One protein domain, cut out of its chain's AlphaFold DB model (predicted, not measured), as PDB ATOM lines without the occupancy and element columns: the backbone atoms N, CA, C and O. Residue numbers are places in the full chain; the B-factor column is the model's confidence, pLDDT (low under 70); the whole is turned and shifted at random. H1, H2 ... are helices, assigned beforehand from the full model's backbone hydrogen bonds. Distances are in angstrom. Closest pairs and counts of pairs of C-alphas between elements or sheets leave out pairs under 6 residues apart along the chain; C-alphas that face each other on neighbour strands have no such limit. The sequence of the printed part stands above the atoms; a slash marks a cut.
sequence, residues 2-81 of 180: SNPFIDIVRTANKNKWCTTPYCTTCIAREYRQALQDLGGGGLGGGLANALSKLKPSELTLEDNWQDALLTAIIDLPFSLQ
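AT A GLANCE: This is residues 2 to 81 of the 180 residues of an uncharacterized protein of Deltaproteobacteria bacterium RIFOXYD12_FULL_53_23 (UniProt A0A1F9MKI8). Two helices, H1 and H2, lie side by side as a helical hairpin, with H3 across one end and the long link of residues 16 to 28 at the other. H5 crosses over one face of this pair, and little H4 sits at the edge near H1. The printed part has 80 residues with five named helices, H1 to H5 in chain order, and no named strand; the class is all helix. It is compact and rounded, with a radius of gyration of the C-alphas of 11.6 A and spans of 29 by 29 by 17 A.

HOW THE PARTS SIT: H1, residues 4 to 15, touches H2, residues 29 to 39, at a shallow tilt of 19 degrees, opposite ways; their closest C-alphas, of Ala 12 and Tyr 31, are 6.4 A apart. With residues 4 to 5 alone, H1 touches H3, residues 45 to 52, about perpendicular at 89 degrees; the closest C-alphas, of Phe 5 and Ala 50, are 5.8 A apart. H2 touches H3 about perpendicular at 83 degrees, closest at the C-alphas of Gly 39 and Gly 46, 4.5 A. H2 and H5, residues 65 to 74, only just touch, with 3 pairs of C-alphas within 8 A, the closest those of Leu 35 and Ala 72 at 6.9 A; the tilt is steep, 63 degrees. H1 and H4, residues 56 to 59, are close but not clearly touching, and H2 and H4 are apart. In H1, H2, H3 and H5 every O i to N i+4 pair is within hydrogen-bond range; H4 is too short for one.

IN THESE COORDINATES: H1 begins at C-alpha 4 (187.450, 170.096, 176.174) and is 16.4 A long. H2 measures 15.0 A, H3 10.2 A, H4 5.3 A and H5 14.1 A, ending at C-alpha 74 (183.914, 156.052, 186.262).

THE WHOLE: The C-alphas of Lys 14 and Leu 80, the two farthest apart, are 32.0 A apart. The printed part has no cut; the link H1 to H2 is long. Residues 41 to 44 have pLDDT under 70.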
ATOM      1  N   SER A   2     184.901 174.800 171.500       81.81
ATOM      2  CA  SER A   2     184.545 173.387 171.670       81.81
ATOM      3  C   SER A   2     184.716 172.969 173.135       81.81
ATOM      4  O   SER A   2     185.520 173.560 173.859       81.81
ATOM      5  N   ASN A   3     183.912 172.013 173.600       94.94
ATOM      6  CA  ASN A   3     184.027 171.481 174.954       94.94
ATOM      7  C   ASN A   3     185.308 170.619 175.063       94.94
ATOM      8  O   ASN A   3     185.456 169.695 174.262       94.94
ATOM      9  N   PRO A   4     186.191 170.839 176.061       95.88
ATOM     10  CA  PRO A   4     187.450 170.096 176.174       95.88
ATOM     11  C   PRO A   4     187.291 168.574 176.257       95.88
ATOM     12  O   PRO A   4     188.133 167.842 175.748       95.88
ATOM     13  N   PHE A   5     186.208 168.082 176.867       96.94
ATOM     14  CA  PHE A   5     185.922 166.649 176.895       96.94
ATOM     15  C   PHE A   5     185.617 166.119 175.488       96.94
ATOM     16  O   PHE A   5     186.185 165.111 175.078       96.94
ATOM     17  N   ILE A   6     184.789 166.831 174.717       96.94
ATOM     18  CA  ILE A   6     184.468 166.459 173.330       96.94
ATOM     19  C   ILE A   6     185.736 166.467 172.465       96.94
ATOM     20  O   ILE A   6     185.925 165.576 171.641       96.94
ATOM     21  N   ASP A   7     186.649 167.415 172.683       97.31
ATOM     22  CA  ASP A   7     187.928 167.454 171.964       97.31
ATOM     23  C   ASP A   7     188.805 166.222 172.259       97.31
ATOM     24  O   ASP A   7     189.470 165.700 171.355       97.31
ATOM     25  N   ILE A   8     188.761 165.692 173.488       97.19
ATOM     26  CA  ILE A   8     189.415 164.421 173.834       97.19
ATOM     27  C   ILE A   8     188.732 163.250 173.120       97.19
ATOM     28  O   ILE A   8     189.434 162.417 172.547       97.19
ATOM     29  N   VAL A   9     187.395 163.190 173.090       97.62
ATOM     30  CA  VAL A   9     186.654 162.136 172.366       97.62
ATOM     31  C   VAL A   9     187.004 162.144 170.874       97.62
ATOM     32  O   VAL A   9     187.360 161.110 170.308       97.62
ATOM     33  N   ARG A  10     187.026 163.319 170.241       97.50
ATOM     34  CA  ARG A  10     187.455 163.488 168.842       97.50
ATOM     35  C   ARG A  10     188.881 163.010 168.612       97.50
ATOM     36  O   ARG A  10     189.169 162.339 167.621       97.50
ATOM     37  N   THR A  11     189.781 163.346 169.531       97.62
ATOM     38  CA  THR A  11     191.179 162.911 169.474       97.62
ATOM     39  C   THR A  11     191.284 161.391 169.597       97.62
ATOM     40  O   THR A  11     192.015 160.769 168.825       97.62
ATOM     41  N   ALA A  12     190.502 160.784 170.492       97.38
ATOM     42  CA  ALA A  12     190.414 159.338 170.647       97.38
ATOM     43  C   ALA A  12     189.944 158.668 169.348       97.38
ATOM     44  O   ALA A  12     190.592 157.740 168.862       97.38
ATOM     45  N   ASN A  13     188.890 159.198 168.723       96.44
ATOM     46  CA  ASN A  13     188.344 158.688 167.464       96.44
ATOM     47  C   ASN A  13     189.331 158.811 166.297       96.44
ATOM     48  O   ASN A  13     189.505 157.862 165.521       96.44
ATOM     49  N   LYS A  14     190.020 159.954 166.195       97.38
ATOM     50  CA  LYS A  14     191.048 160.207 165.178       97.38
ATOM     51  C   LYS A  14     192.246 159.270 165.331       97.38
ATOM     52  O   LYS A  14     192.722 158.726 164.339       97.38
ATOM     53  N   ASN A  15     192.710 159.068 166.562       97.25
ATOM     54  CA  ASN A  15     193.905 158.277 166.862       97.25
ATOM     55  C   ASN A  15     193.605 156.800 167.166       97.25
ATOM     56  O   ASN A  15     194.524 156.052 167.494       97.25
ATOM     57  N   LYS A  16     192.336 156.378 167.069       96.31
ATOM     58  CA  LYS A  16     191.864 155.021 167.398       96.31
ATOM     59  C   LYS A  16     192.237 154.578 168.818       96.31
ATOM     60  O   LYS A  16     192.576 153.419 169.045       96.31
ATOM     61  N   TRP A  17     192.169 155.497 169.780       97.12
ATOM     62  CA  TRP A  17     192.325 155.151 171.191       97.12
ATOM     63  C   TRP A  17     191.124 154.334 171.669       97.12
ATOM     64  O   TRP A  17     189.982 154.619 171.314       97.12
ATOM     65  N   CYS A  18     191.382 153.327 172.499       96.94
ATOM     66  CA  CYS A  18     190.319 152.581 173.159       96.94
ATOM     67  C   CYS A  18     189.622 153.477 174.191       96.94
ATOM     68  O   CYS A  18     190.288 154.042 175.058       96.94
ATOM     69  N   THR A  19     188.296 153.580 174.113       96.50
ATOM     70  CA  THR A  19     187.448 154.293 175.086       96.50
ATOM     71  C   THR A  19     186.624 153.344 175.956       96.50
ATOM     72  O   THR A  19     185.971 153.788 176.901       96.50
ATOM     73  N   THR A  20     186.664 152.041 175.659       95.25
ATOM     74  CA  THR A  20     185.812 151.031 176.283       95.25
ATOM     75  C   THR A  20     186.069 150.924 177.787       95.25
ATOM     76  O   THR A  20     187.211 150.687 178.209       95.25
ATOM     77  N   PRO A  21     185.018 151.044 178.616       90.81
ATOM     78  CA  PRO A  21     185.149 150.912 180.057       90.81
ATOM     79  C   PRO A  21     185.603 149.494 180.422       90.81
ATOM     80  O   PRO A  21     185.177 148.511 179.819       90.81
ATOM     81  N   TYR A  22     186.474 149.384 181.427       90.62
ATOM     82  CA  TYR A  22     186.996 148.107 181.940       90.62
ATOM     83  C   TYR A  22     187.734 147.227 180.911       90.62
ATOM     84  O   TYR A  22     187.846 146.017 181.105       90.62
ATOM     85  N   CYS A  23     188.264 147.802 179.826       91.94
ATOM     86  CA  CYS A  23     189.080 147.056 178.868       91.94
ATOM     87  C   CYS A  23     190.294 146.413 179.565       91.94
ATOM     88  O   CYS A  23     191.201 147.107 180.011       91.94
ATOM     89  N   THR A  24     190.361 145.085 179.622       91.56
ATOM     90  CA  THR A  24     191.466 144.374 180.290       91.56
ATOM     91  C   THR A  24     192.728 144.263 179.433       91.56
ATOM     92  O   THR A  24     193.785 143.920 179.951       91.56
ATOM     93  N   THR A  25     192.646 144.569 178.133       93.88
ATOM     94  CA  THR A  25     193.782 144.474 177.203       93.88
ATOM     95  C   THR A  25     194.673 145.713 177.239       93.88
ATOM     96  O   THR A  25     195.883 145.593 177.385       93.88
ATOM     97  N   CYS A  26     194.090 146.908 177.091       93.12
ATOM     98  CA  CYS A  26     194.840 148.171 177.049       93.12
ATOM     99  C   CYS A  26     194.407 149.175 178.123       93.12
ATOM    100  O   CYS A  26     195.017 150.236 178.238       93.12
ATOM    101  N   ILE A  27     193.356 148.867 178.895       90.81
ATOM    102  CA  ILE A  27     192.876 149.691 180.017       90.81
ATOM    103  C   ILE A  27     192.448 151.099 179.563       90.81
ATOM    104  O   ILE A  27     192.308 152.005 180.374       90.81
ATOM    105  N   ALA A  28     192.202 151.298 178.261       93.94
ATOM    106  CA  ALA A  28     191.940 152.617 177.683       93.94
ATOM    107  C   ALA A  28     193.029 153.647 178.060       93.94
ATOM    108  O   ALA A  28     192.727 154.813 178.310       93.94
ATOM    109  N   ARG A  29     194.295 153.205 178.157       94.25
ATOM    110  CA  ARG A  29     195.403 153.967 178.756       94.25
ATOM    111  C   ARG A  29     195.540 155.382 178.198       94.25
ATOM    112  O   ARG A  29     195.573 156.328 178.975       94.25
ATOM    113  N   GLU A  30     195.613 155.533 176.878       96.56
ATOM    114  CA  GLU A  30     195.807 156.830 176.217       96.56
ATOM    115  C   GLU A  30     194.626 157.775 176.479       96.56
ATOM    116  O   GLU A  30     194.818 158.947 176.798       96.56
ATOM    117  N   TYR A  31     193.402 157.247 176.412       96.81
ATOM    118  CA  TYR A  31     192.191 158.016 176.675       96.81
ATOM    119  C   TYR A  31     192.106 158.456 178.143       96.81
ATOM    120  O   TYR A  31     191.890 159.632 178.427       96.81
ATOM    121  N   ARG A  32     192.357 157.541 179.086       94.62
ATOM    122  CA  ARG A  32     192.377 157.843 180.524       94.62
ATOM    123  C   ARG A  32     193.466 158.845 180.892       94.62
ATOM    124  O   ARG A  32     193.212 159.715 181.718       94.62
ATOM    125  N   GLN A  33     194.639 158.772 180.262       94.25
ATOM    126  CA  GLN A  33     195.696 159.763 180.469       94.25
ATOM    127  C   GLN A  33     195.224 161.163 180.061       94.25
ATOM    128  O   GLN A  33     195.342 162.095 180.848       94.25
ATOM    129  N   ALA A  34     194.598 161.306 178.889       95.12
ATOM    130  CA  ALA A  34     194.064 162.594 178.447       95.12
ATOM    131  C   ALA A  34     192.977 163.142 179.395       95.12
ATOM    132  O   ALA A  34     192.926 164.345 179.660       95.12
ATOM    133  N   LEU A  35     192.126 162.270 179.947       94.06
ATOM    134  CA  LEU A  35     191.140 162.654 180.965       94.06
ATOM    135  C   LEU A  35     191.802 163.119 182.272       94.06
ATOM    136  O   LEU A  35     191.353 164.100 182.868       94.06
ATOM    137  N   GLN A  36     192.867 162.445 182.713       91.56
ATOM    138  CA  GLN A  36     193.635 162.832 183.899       91.56
ATOM    139  C   GLN A  36     194.327 164.185 183.712       91.56
ATOM    140  O   GLN A  36     194.264 165.027 184.613       91.56
ATOM    141  N   ASP A  37     194.914 164.414 182.537       92.19
ATOM    142  CA  ASP A  37     195.559 165.678 182.181       92.19
ATOM    143  C   ASP A  37     194.538 166.829 182.198       92.19
ATOM    144  O   ASP A  37     194.793 167.882 182.788       92.19
ATOM    145  N   LEU A  38     193.331 166.606 181.657       92.12
ATOM    146  CA  LEU A  38     192.218 167.560 181.752       92.12
ATOM    147  C   LEU A  38     191.749 167.770 183.201       92.12
ATOM    148  O   LEU A  38     191.317 168.863 183.566       92.12
ATOM    149  N   GLY A  39     191.828 166.738 184.039       85.38
ATOM    150  CA  GLY A  39     191.478 166.792 185.456       85.38
ATOM    151  C   GLY A  39     192.365 167.721 186.292       85.38
ATOM    152  O   GLY A  39     191.914 168.167 187.350       85.38
ATOM    153  N   GLY A  40     193.578 168.043 185.826       75.25
ATOM    154  CA  GLY A  40     194.487 168.999 186.471       75.25
ATOM    155  C   GLY A  40     195.154 168.504 187.763       75.25
ATOM    156  O   GLY A  40     195.637 169.321 188.540       75.25
ATOM    157  N   GLY A  41     195.183 167.186 187.997       62.38
ATOM    158  CA  GLY A  41     195.811 166.559 189.167       62.38
ATOM    159  C   GLY A  41     194.939 166.540 190.434       62.38
ATOM    160  O   GLY A  41     194.510 167.572 190.944       62.38
ATOM    161  N   GLY A  42     194.695 165.334 190.961       59.66
ATOM    162  CA  GLY A  42     194.134 165.043 192.292       59.66
ATOM    163  C   GLY A  42     192.641 165.323 192.487       59.66
ATOM    164  O   GLY A  42     191.916 164.455 192.965       59.66
ATOM    165  N   LEU A  43     192.171 166.518 192.115       60.56
ATOM    166  CA  LEU A  43     190.796 166.946 192.383       60.56
ATOM    167  C   LEU A  43     189.840 166.798 191.197       60.56
ATOM    168  O   LEU A  43     188.645 166.976 191.386       60.56
ATOM    169  N   GLY A  44     190.315 166.481 189.988       68.19
ATOM    170  CA  GLY A  44     189.453 166.216 188.823       68.19
ATOM    171  C   GLY A  44     188.599 167.405 188.353       68.19
ATOM    172  O   GLY A  44     187.688 167.233 187.545       68.19
ATOM    173  N   GLY A  45     188.875 168.619 188.845       81.81
ATOM    174  CA  GLY A  45     188.010 169.786 188.662       81.81
ATOM    175  C   GLY A  45     187.844 170.217 187.203       81.81
ATOM    176  O   GLY A  45     186.756 170.640 186.814       81.81
ATOM    177  N   GLY A  46     188.887 170.076 186.377       90.25
ATOM    178  CA  GLY A  46     188.812 170.426 184.955       90.25
ATOM    179  C   GLY A  46     187.899 169.487 184.162       90.25
ATOM    180  O   GLY A  46     187.026 169.960 183.432       90.25
ATOM    181  N   LEU A  47     188.012 168.174 184.387       92.88
ATOM    182  CA  LEU A  47     187.124 167.174 183.791       92.88
ATOM    183  C   LEU A  47     185.679 167.355 184.273       92.88
ATOM    184  O   LEU A  47     184.766 167.410 183.452       92.88
ATOM    185  N   ALA A  48     185.463 167.527 185.580       92.69
ATOM    186  CA  ALA A  48     184.123 167.727 186.130       92.69
ATOM    187  C   ALA A  48     183.437 168.989 185.574       92.69
ATOM    188  O   ALA A  48     182.244 168.976 185.263       92.69
ATOM    189  N   ASN A  49     184.192 170.078 185.396       92.94
ATOM    190  CA  ASN A  49     183.713 171.313 184.774       92.94
ATOM    191  C   ASN A  49     183.400 171.126 183.278       92.94
ATOM    192  O   ASN A  49     182.377 171.620 182.801       92.94
ATOM    193  N   ALA A  50     184.245 170.394 182.543       95.06
ATOM    194  CA  ALA A  50     184.003 170.072 181.138       95.06
ATOM    195  C   ALA A  50     182.733 169.222 180.969       95.06
ATOM    196  O   ALA A  50     181.865 169.576 180.172       95.06
ATOM    197  N   LEU A  51     182.575 168.173 181.781       95.62
ATOM    198  CA  LEU A  51     181.375 167.337 181.804       95.62
ATOM    199  C   LEU A  51     180.135 168.144 182.202       95.62
ATOM    200  O   LEU A  51     179.126 168.076 181.516       95.62
ATOM    201  N   SER A  52     180.208 168.991 183.228       94.88
ATOM    202  CA  SER A  52     179.085 169.850 183.644       94.88
ATOM    203  C   SER A  52     178.569 170.764 182.526       94.88
ATOM    204  O   SER A  52     177.374 171.034 182.430       94.88
ATOM    205  N   LYS A  53     179.470 171.246 181.665       94.94
ATOM    206  CA  LYS A  53     179.154 172.140 180.539       94.94
ATOM    207  C   LYS A  53     178.886 171.399 179.233       94.94
ATOM    208  O   LYS A  53     178.729 172.042 178.195       94.94
ATOM    209  N   LEU A  54     178.856 170.072 179.268       95.31
ATOM    210  CA  LEU A  54     178.562 169.244 178.112       95.31
ATOM    211  C   LEU A  54     177.191 169.603 177.532       95.31
ATOM    212  O   LEU A  54     176.243 169.915 178.260       95.31
ATOM    213  N   LYS A  55     177.114 169.571 176.205       94.25
ATOM    214  CA  LYS A  55     175.858 169.592 175.468       94.25
ATOM    215  C   LYS A  55     175.646 168.202 174.876       94.25
ATOM    216  O   LYS A  55     176.504 167.776 174.096       94.25
ATOM    217  N   PRO A  56     174.568 167.497 175.249       94.88
ATOM    218  CA  PRO A  56     174.258 166.175 174.717       94.88
ATOM    219  C   PRO A  56     174.334 166.113 173.190       94.88
ATOM    220  O   PRO A  56     175.049 165.275 172.647       94.88
ATOM    221  N   SER A  57     173.703 167.081 172.525       93.62
ATOM    222  CA  SER A  57     173.623 167.192 171.064       93.62
ATOM    223  C   SER A  57     174.975 167.301 170.345       93.62
ATOM    224  O   SER A  57     175.084 166.917 169.185       93.62
ATOM    225  N   GLU A  58     176.020 167.814 171.002       94.94
ATOM    226  CA  GLU A  58     177.367 167.884 170.415       94.94
ATOM    227  C   GLU A  58     178.148 166.580 170.627       94.94
ATOM    228  O   GLU A  58     178.953 166.201 169.779       94.94
ATOM    229  N   LEU A  59     177.923 165.891 171.751       96.38
ATOM    230  CA  LEU A  59     178.622 164.650 172.080       96.38
ATOM    231  C   LEU A  59     178.098 163.463 171.267       96.38
ATOM    232  O   LEU A  59     178.893 162.628 170.842       96.38
ATOM    233  N   THR A  60     176.784 163.372 171.055       96.31
ATOM    234  CA  THR A  60     176.167 162.215 170.382       96.31
ATOM    235  C   THR A  60     176.509 162.105 168.896       96.31
ATOM    236  O   THR A  60     176.267 161.059 168.296       96.31
ATOM    237  N   LEU A  61     177.127 163.141 168.320       95.75
ATOM    238  CA  LEU A  61     177.690 163.134 166.967       95.75
ATOM    239  C   LEU A  61     179.015 162.367 166.863       95.75
ATOM    240  O   LEU A  61     179.447 162.051 165.757       95.75
ATOM    241  N   GLU A  62     179.681 162.103 167.986       96.38
ATOM    242  CA  GLU A  62     180.982 161.443 168.006       96.38
ATOM    243  C   GLU A  62     180.830 159.919 168.089       96.38
ATOM    244  O   GLU A  62     180.061 159.392 168.896       96.38
ATOM    245  N   ASP A  63     181.623 159.179 167.312       93.75
ATOM    246  CA  ASP A  63     181.674 157.720 167.429       93.75
ATOM    247  C   ASP A  63     182.075 157.300 168.853       93.75
ATOM    248  O   ASP A  63     182.905 157.943 169.502       93.75
ATOM    249  N   ASN A  64     181.510 156.192 169.341       93.38
ATOM    250  CA  ASN A  64     181.811 155.604 170.655       93.38
ATOM    251  C   ASN A  64     181.645 156.561 171.855       93.38
ATOM    252  O   ASN A  64     182.232 156.328 172.917       93.38
ATOM    253  N   TRP A  65     180.833 157.616 171.722       97.12
ATOM    254  CA  TRP A  65     180.623 158.604 172.782       97.12
ATOM    255  C   TRP A  65     180.118 157.993 174.096       97.12
ATOM    256  O   TRP A  65     180.457 158.482 175.170       97.12
ATOM    257  N   GLN A  66     179.338 156.911 174.021       97.56
ATOM    258  CA  GLN A  66     178.791 156.194 175.177       97.56
ATOM    259  C   GLN A  66     179.901 155.633 176.071       97.56
ATOM    260  O   GLN A  66     179.962 155.930 177.266       97.56
ATOM    261  N   ASP A  67     180.811 154.860 175.478       97.19
ATOM    262  CA  ASP A  67     181.964 154.279 176.167       97.19
ATOM    263  C   ASP A  67     182.895 155.377 176.690       97.19
ATOM    264  O   ASP A  67     183.337 155.334 177.840       97.19
ATOM    265  N   ALA A  68     183.126 156.405 175.870       97.25
ATOM    266  CA  ALA A  68     183.945 157.551 176.228       97.25
ATOM    267  C   ALA A  68     183.394 158.292 177.461       97.25
ATOM    268  O   ALA A  68     184.143 158.579 178.402       97.25
ATOM    269  N   LEU A  69     182.085 158.560 177.485       97.62
ATOM    270  CA  LEU A  69     181.396 159.219 178.590       97.62
ATOM    271  C   LEU A  69     181.408 158.361 179.851       97.62
ATOM    272  O   LEU A  69     181.736 158.857 180.926       97.62
ATOM    273  N   LEU A  70     181.081 157.074 179.733       96.19
ATOM    274  CA  LEU A  70     181.033 156.180 180.884       96.19
ATOM    275  C   LEU A  70     182.413 156.005 181.518       96.19
ATOM    276  O   LEU A  70     182.521 156.083 182.738       96.19
ATOM    277  N   THR A  71     183.467 155.844 180.716       95.31
ATOM    278  CA  THR A  71     184.844 155.802 181.224       95.31
ATOM    279  C   THR A  71     185.208 157.096 181.954       95.31
ATOM    280  O   THR A  71     185.771 157.032 183.043       95.31
ATOM    281  N   ALA A  72     184.827 158.263 181.422       94.81
ATOM    282  CA  ALA A  72     185.074 159.535 182.096       94.81
ATOM    283  C   ALA A  72     184.315 159.677 183.421       94.81
ATOM    284  O   ALA A  72     184.878 160.190 184.380       94.81
ATOM    285  N   ILE A  73     183.070 159.197 183.495       93.94
ATOM    286  CA  ILE A  73     182.275 159.200 184.731       93.94
ATOM    287  C   ILE A  73     182.867 158.245 185.775       93.94
ATOM    288  O   ILE A  73     182.944 158.611 186.944       93.94
ATOM    289  N   ILE A  74     183.284 157.041 185.369       90.62
ATOM    290  CA  ILE A  74     183.914 156.052 186.262       90.62
ATOM    291  C   ILE A  74     185.198 156.615 186.876       90.62
ATOM    292  O   ILE A  74     185.473 156.381 188.050       90.62
ATOM    293  N   ASP A  75     185.963 157.370 186.091       87.06
ATOM    294  CA  ASP A  75     187.257 157.909 186.500       87.06
ATOM    295  C   ASP A  75     187.145 159.264 187.235       87.06
ATOM    296  O   ASP A  75     188.167 159.863 187.582       87.06
ATOM    297  N   LEU A  76     185.928 159.758 187.518       87.81
ATOM    298  CA  LEU A  76     185.739 160.943 188.356       87.81
ATOM    299  C   LEU A  76     186.116 160.642 189.820       87.81
ATOM    300  O   LEU A  76     185.562 159.725 190.426       87.81
ATOM    301  N   PRO A  77     186.995 161.449 190.443       74.19
ATOM    302  CA  PRO A  77     187.515 161.153 191.778       74.19
ATOM    303  C   PRO A  77     186.520 161.408 192.924       74.19
ATOM    304  O   PRO A  77     186.720 160.885 194.019       74.19
ATOM    305  N   PHE A  78     185.455 162.197 192.712       74.31
ATOM    306  CA  PHE A  78     184.520 162.600 193.774       74.31
ATOM    307  C   PHE A  78     183.051 162.438 193.373       74.31
ATOM    308  O   PHE A  78     182.587 163.042 192.407       74.31
ATOM    309  N   SER A  79     182.275 161.725 194.194       73.12
ATOM    310  CA  SER A  79     180.827 161.543 193.996       73.12
ATOM    311  C   SER A  79     180.040 162.860 193.977       73.12
ATOM    312  O   SER A  79     179.116 163.007 193.183       73.12
ATOM    313  N   LEU A  80     180.445 163.857 194.774       75.62
ATOM    314  CA  LEU A  80     179.819 165.187 194.779       75.62
ATOM    315  C   LEU A  80     179.962 165.922 193.436       75.62
ATOM    316  O   LEU A  80     179.101 166.722 193.072       75.62
ATOM    317  N   GLN A  81     181.026 165.648 192.674       85.31
ATOM    318  CA  GLN A  81     181.175 166.220 191.334       85.31
ATOM    319  C   GLN A  81     180.151 165.625 190.377       85.31
ATOM    320  O   GLN A  81     179.573 166.361 189.580       85.31
TER     321      GLN A  81